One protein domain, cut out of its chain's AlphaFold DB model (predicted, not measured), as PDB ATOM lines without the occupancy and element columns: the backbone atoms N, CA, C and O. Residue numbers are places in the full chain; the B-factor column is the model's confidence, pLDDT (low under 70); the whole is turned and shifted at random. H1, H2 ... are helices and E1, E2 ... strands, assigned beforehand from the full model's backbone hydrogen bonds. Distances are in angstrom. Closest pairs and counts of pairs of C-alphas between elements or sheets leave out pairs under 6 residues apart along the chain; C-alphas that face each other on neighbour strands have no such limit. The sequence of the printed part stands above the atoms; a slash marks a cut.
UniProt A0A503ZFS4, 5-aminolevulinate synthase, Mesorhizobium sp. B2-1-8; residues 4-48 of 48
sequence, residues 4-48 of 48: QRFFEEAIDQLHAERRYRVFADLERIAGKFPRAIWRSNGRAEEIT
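AT A GLANCE: This is residues 4 to 48 of the 48 residues of the protein "5-aminolevulinate synthase" of Mesorhizobium sp. B2-1-8 (UniProt A0A503ZFS4). A small sheet of three strands, E1, E2 and E3, makes one end of this model, and a single helix, H1, makes the other, well away from it, with the stretched link of residues 17 to 24 between them. Helix and link make an arm that gives the model its length, and residues 4 to 10 and 13 to 18 stick out free. The printed part has 45 residues, with H1, E1, E2 and E3 in that order; the sheet runs E1, E2, E3, antiparallel throughout, and the class is mixed, helices and strands. The whole is extended, with a radius of gyration of the C-alphas of 16.1 A and spans of 46 by 20 by 14 A.

IN THESE COORDINATES: Find C-alpha 25 at (196.429, 180.854, 119.596), where E1 begins; it runs through residues 25 to 28, 10.0 A. E2, residues 36 to 40, covers 12.8 A, and E3, residues 43 to 47, covers 12.5 A, ending at C-alpha 47 at (203.777, 178.387, 110.867). Then look back to C-alpha 4 at (188.200, 195.010, 141.813), where H1, residues 4 to 16, begins its 18.6 A.

HOW THE PARTS SIT: The strands form a meander, each the antiparallel neighbour of the one before. In the hairpin of E1 and E2, at 161 degrees, look for N 27 and O 37, 2.8 A apart and within hydrogen-bond range. In the hairpin of E2 and E3, at 149 degrees, find N 38 and O 45, within hydrogen-bond range at 2.8 A. H1 is not on the sheet, and it is apart from E2 and E3. In H1 every O i to N i+4 pair is within hydrogen-bond range.

THE WHOLE: The two C-alphas farthest apart, those of Arg 5 and Gly 31, are 46.7 A apart. The printed part has no cut; the link from E2 to E3 is tight, and the other two are short. No printed residue is under 70 in pLDDT.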
ATOM      1  N   GLN A   4     187.752 194.601 143.141       95.12
ATOM      2  CA  GLN A   4     188.200 195.010 141.813       95.12
ATOM      3  C   GLN A   4     189.593 195.651 141.864       95.12
ATOM      4  O   GLN A   4     190.490 195.230 141.138       95.12
ATOM      5  N   ARG A   5     189.801 196.576 142.809       95.81
ATOM      6  CA  ARG A   5     191.082 197.275 142.977       95.81
ATOM      7  C   ARG A   5     192.255 196.322 143.243       95.81
ATOM      8  O   ARG A   5     193.336 196.527 142.712       95.81
ATOM      9  N   PHE A   6     192.046 195.267 144.032       94.88
ATOM     10  CA  PHE A   6     193.112 194.298 144.322       94.88
ATOM     11  C   PHE A   6     193.534 193.504 143.081       94.88
ATOM     12  O   PHE A   6     194.714 193.199 142.920       94.88
ATOM     13  N   PHE A   7     192.588 193.164 142.201       96.31
ATOM     14  CA  PHE A   7     192.906 192.469 140.954       96.31
ATOM     15  C   PHE A   7     193.629 193.382 139.960       96.31
ATOM     16  O   PHE A   7     194.572 192.936 139.313       96.31
ATOM     17  N   GLU A   8     193.223 194.649 139.867       96.94
ATOM     18  CA  GLU A   8     193.881 195.655 139.024       96.94
ATOM     19  C   GLU A   8     195.337 195.873 139.450       96.94
ATOM     20  O   GLU A   8     196.239 195.705 138.632       96.94
ATOM     21  N   GLU A   9     195.580 196.113 140.744       96.69
ATOM     22  CA  GLU A   9     196.932 196.293 141.294       96.69
ATOM     23  C   GLU A   9     197.837 195.077 141.009       96.69
ATOM     24  O   GLU A   9     198.994 195.230 140.610       96.69
ATOM     25  N   ALA A  10     197.310 193.856 141.159       96.50
ATOM     26  CA  ALA A  10     198.062 192.633 140.879       96.50
ATOM     27  C   ALA A  10     198.409 192.478 139.387       96.50
ATOM     28  O   ALA A  10     199.507 192.034 139.046       96.50
ATOM     29  N   ILE A  11     197.492 192.842 138.485       96.75
ATOM     30  CA  ILE A  11     197.730 192.807 137.036       96.75
ATOM     31  C   ILE A  11     198.763 193.864 136.633       96.75
ATOM     32  O   ILE A  11     199.675 193.562 135.859       96.75
ATOM     33  N   ASP A  12     198.671 195.074 137.180       97.62
ATOM     34  CA  ASP A  12     199.619 196.157 136.913       97.62
ATOM     35  C   ASP A  12     201.040 195.785 137.338       97.62
ATOM     36  O   ASP A  12     201.998 196.029 136.598       97.62
ATOM     37  N   GLN A  13     201.187 195.100 138.473       98.00
ATOM     38  CA  GLN A  13     202.476 194.573 138.905       98.00
ATOM     39  C   GLN A  13     203.060 193.571 137.891       98.00
ATOM     40  O   GLN A  13     204.247 193.643 137.567       98.00
ATOM     41  N   LEU A  14     202.246 192.671 137.326       97.81
ATOM     42  CA  LEU A  14     202.708 191.724 136.298       97.81
ATOM     43  C   LEU A  14     203.190 192.435 135.026       97.81
ATOM     44  O   LEU A  14     204.166 191.995 134.403       97.81
ATOM     45  N   HIS A  15     202.517 193.520 134.634       97.38
ATOM     46  CA  HIS A  15     202.941 194.360 133.515       97.38
ATOM     47  C   HIS A  15     204.252 195.094 133.824       97.38
ATOM     48  O   HIS A  15     205.169 195.064 133.000       97.38
ATOM     49  N   ALA A  16     204.376 195.690 135.015       97.81
ATOM     50  CA  ALA A  16     205.582 196.390 135.460       97.81
ATOM     51  C   ALA A  16     206.806 195.458 135.509       97.81
ATOM     52  O   ALA A  16     207.895 195.825 135.068       97.81
ATOM     53  N   GLU A  17     206.611 194.217 135.959       98.19
ATOM     54  CA  GLU A  17     207.636 193.167 135.981       98.19
ATOM     55  C   GLU A  17     207.913 192.538 134.599       98.19
ATOM     56  O   GLU A  17     208.761 191.652 134.490       98.19
ATOM     57  N   ARG A  18     207.210 192.957 133.532       96.06
ATOM     58  CA  ARG A  18     207.310 192.399 132.162       96.06
ATOM     59  C   ARG A  18     207.114 190.883 132.082       96.06
ATOM     60  O   ARG A  18     207.634 190.216 131.189       96.06
ATOM     61  N   ARG A  19     206.347 190.332 133.018       97.38
ATOM     62  CA  ARG A  19     206.042 188.897 133.101       97.38
ATOM     63  C   ARG A  19     204.594 188.573 132.771       97.38
ATOM     64  O   ARG A  19     204.207 187.405 132.828       97.38
ATOM     65  N   TYR A  20     203.800 189.592 132.453       97.62
ATOM     66  CA  TYR A  20     202.485 189.412 131.866       97.62
ATOM     67  C   TYR A  20     202.611 188.664 130.532       97.62
ATOM     68  O   TYR A  20     203.469 188.985 129.708       97.62
ATOM     69  N   ARG A  21     201.786 187.633 130.333       97.25
ATOM     70  CA  ARG A  21     201.861 186.750 129.163       97.25
ATOM     71  C   ARG A  21     200.636 186.945 128.289       97.25
ATOM     72  O   ARG A  21     199.514 186.845 128.769       97.25
ATOM     73  N   VAL A  22     200.878 187.135 126.998       95.12
ATOM     74  CA  VAL A  22     199.853 187.035 125.957       95.12
ATOM     75  C   VAL A  22     200.044 185.690 125.272       95.12
ATOM     76  O   VAL A  22     201.134 185.392 124.782       95.12
ATOM     77  N   PHE A  23     199.016 184.848 125.294       95.25
ATOM     78  CA  PHE A  23     199.092 183.525 124.687       95.25
ATOM     79  C   PHE A  23     198.929 183.607 123.169       95.25
ATOM     80  O   PHE A  23     198.100 184.362 122.665       95.25
ATOM     81  N   ALA A  24     199.721 182.812 122.450       95.00
ATOM     82  CA  ALA A  24     199.526 182.589 121.027       95.00
ATOM     83  C   ALA A  24     198.446 181.517 120.828       95.00
ATOM     84  O   ALA A  24     198.526 180.442 121.425       95.00
ATOM     85  N   ASP A  25     197.461 181.810 119.984       96.56
ATOM     86  CA  ASP A  25     196.429 180.854 119.596       96.56
ATOM     87  C   ASP A  25     196.965 179.954 118.474       96.56
ATOM     88  O   ASP A  25     197.117 180.389 117.329       96.56
ATOM     89  N   LEU A  26     197.351 178.726 118.832       96.06
ATOM     90  CA  LEU A  26     197.996 177.766 117.937       96.06
ATOM     91  C   LEU A  26     197.175 176.483 117.815       96.06
ATOM     92  O   LEU A  26     196.942 175.774 118.795       96.06
ATOM     93  N   GLU A  27     196.857 176.105 116.583       96.69
ATOM     94  CA  GLU A  27     196.258 174.819 116.243       96.69
ATOM     95  C   GLU A  27     197.314 173.905 115.614       96.69
ATOM     96  O   GLU A  27     197.742 174.097 114.476       96.69
ATOM     97  N   ARG A  28     197.763 172.884 116.347       97.12
ATOM     98  CA  ARG A  28     198.739 171.917 115.816       97.12
ATOM     99  C   ARG A  28     198.122 171.072 114.704       97.12
ATOM    100  O   ARG A  28     197.005 170.578 114.851       97.12
ATOM    101  N   ILE A  29     198.892 170.800 113.651       96.62
ATOM    102  CA  ILE A  29     198.440 169.943 112.551       96.62
ATOM    103  C   ILE A  29     198.877 168.495 112.815       96.62
ATOM    104  O   ILE A  29     200.067 168.167 112.793       96.62
ATOM    105  N   ALA A  30     197.910 167.606 113.066       97.19
ATOM    106  CA  ALA A  30     198.178 166.192 113.331       97.19
ATOM    107  C   ALA A  30     198.943 165.536 112.163       97.19
ATOM    108  O   ALA A  30     198.586 165.700 110.998       97.19
ATOM    109  N   GLY A  31     200.020 164.809 112.477       97.19
ATOM    110  CA  GLY A  31     200.879 164.158 111.479       97.19
ATOM    111  C   GLY A  31     201.840 165.090 110.729       97.19
ATOM    112  O   GLY A  31     202.637 164.599 109.935       97.19
ATOM    113  N   LYS A  32     201.818 166.407 110.986       96.06
ATOM    114  CA  LYS A  32     202.713 167.390 110.349       96.06
ATOM    115  C   LYS A  32     203.591 168.141 111.353       96.06
ATOM    116  O   LYS A  32     203.802 169.337 111.200       96.06
ATOM    117  N   PHE A  33     204.111 167.467 112.379       94.56
ATOM    118  CA  PHE A  33     205.065 168.099 113.299       94.56
ATOM    119  C   PHE A  33     206.293 168.631 112.525       94.56
ATOM    120  O   PHE A  33     206.817 167.893 111.687       94.56
ATOM    121  N   PRO A  34     206.764 169.869 112.779       95.75
ATOM    122  CA  PRO A  34     206.367 170.786 113.862       95.75
ATOM    123  C   PRO A  34     205.302 171.843 113.499       95.75
ATOM    124  O   PRO A  34     205.069 172.762 114.275       95.75
ATOM    125  N   ARG A  35     204.615 171.717 112.360       97.19
ATOM    126  CA  ARG A  35     203.712 172.753 111.843       97.19
ATOM    127  C   ARG A  35     202.444 172.972 112.671       97.19
ATOM    128  O   ARG A  35     201.830 172.030 113.189       97.19
ATOM    129  N   ALA A  36     202.001 174.225 112.704       97.81
ATOM    130  CA  ALA A  36     200.764 174.663 113.343       97.81
ATOM    131  C   ALA A  36     200.099 175.792 112.543       97.81
ATOM    132  O   ALA A  36     200.750 176.462 111.750       97.81
ATOM    133  N   ILE A  37     198.809 176.019 112.760       97.12
ATOM    134  CA  ILE A  37     198.101 177.211 112.294       97.12
ATOM    135  C   ILE A  37     198.087 178.206 113.449       97.12
ATOM    136  O   ILE A  37     197.558 177.908 114.517       97.12
ATOM    137  N   TRP A  38     198.661 179.385 113.243       97.31
ATOM    138  CA  TRP A  38     198.534 180.511 114.154       97.31
ATOM    139  C   TRP A  38     197.303 181.334 113.794       97.31
ATOM    140  O   TRP A  38     197.129 181.736 112.639       97.31
ATOM    141  N   ARG A  39     196.444 181.584 114.785       96.00
ATOM    142  CA  ARG A  39     195.291 182.470 114.648       96.00
ATOM    143  C   ARG A  39     195.558 183.800 115.330       96.00
ATOM    144  O   ARG A  39     195.926 183.869 116.498       96.00
ATOM    145  N   SER A  40     195.361 184.879 114.586       94.19
ATOM    146  CA  SER A  40     195.560 186.233 115.095       94.19
ATOM    147  C   SER A  40     194.672 187.205 114.340       94.19
ATOM    148  O   SER A  40     194.651 187.206 113.111       94.19
ATOM    149  N   ASN A  41     193.915 188.031 115.066       91.12
ATOM    150  CA  ASN A  41     193.061 189.078 114.490       91.12
ATOM    151  C   ASN A  41     192.118 188.571 113.375       91.12
ATOM    152  O   ASN A  41     191.946 189.222 112.346       91.12
ATOM    153  N   GLY A  42     191.548 187.372 113.552       91.50
ATOM    154  CA  GLY A  42     190.668 186.729 112.566       91.50
ATOM    155  C   GLY A  42     191.379 186.151 111.333       91.50
ATOM    156  O   GLY A  42     190.712 185.631 110.442       91.50
ATOM    157  N   ARG A  43     192.713 186.211 111.271       93.25
ATOM    158  CA  ARG A  43     193.535 185.565 110.241       93.25
ATOM    159  C   ARG A  43     194.063 184.226 110.734       93.25
ATOM    160  O   ARG A  43     194.221 184.021 111.937       93.25
ATOM    161  N   ALA A  44     194.328 183.334 109.786       95.75
ATOM    162  CA  ALA A  44     194.916 182.024 110.015       95.75
ATOM    163  C   ALA A  44     196.135 181.863 109.103       95.75
ATOM    164  O   ALA A  44     196.006 181.993 107.885       95.75
ATOM    165  N   GLU A  45     197.294 181.591 109.690       96.00
ATOM    166  CA  GLU A  45     198.570 181.463 108.980       96.00
ATOM    167  C   GLU A  45     199.272 180.168 109.410       96.00
ATOM    168  O   GLU A  45     199.349 179.866 110.599       96.00
ATOM    169  N   GLU A  46     199.766 179.373 108.458       95.56
ATOM    170  CA  GLU A  46     200.553 178.171 108.770       95.56
ATOM    171  C   GLU A  46     201.988 178.575 109.136       95.56
ATOM    172  O   GLU A  46     202.675 179.242 108.362       95.56
ATOM    173  N   ILE A  47     202.440 178.151 110.314       94.50
ATOM    174  CA  ILE A  47     203.777 178.387 110.867       94.50
ATOM    175  C   ILE A  47     204.501 177.053 111.114       94.50
ATOM    176  O   ILE A  47     203.875 175.988 111.156       94.50
ATOM    177  N   THR A  48     205.830 177.092 111.246       91.69
ATOM    178  CA  THR A  48     206.705 175.931 111.525       91.69
ATOM    179  C   THR A  48     207.588 176.213 112.727       91.69
ATOM    180  O   THR A  48     208.079 177.359 112.816       91.69
TER     181      THR A  48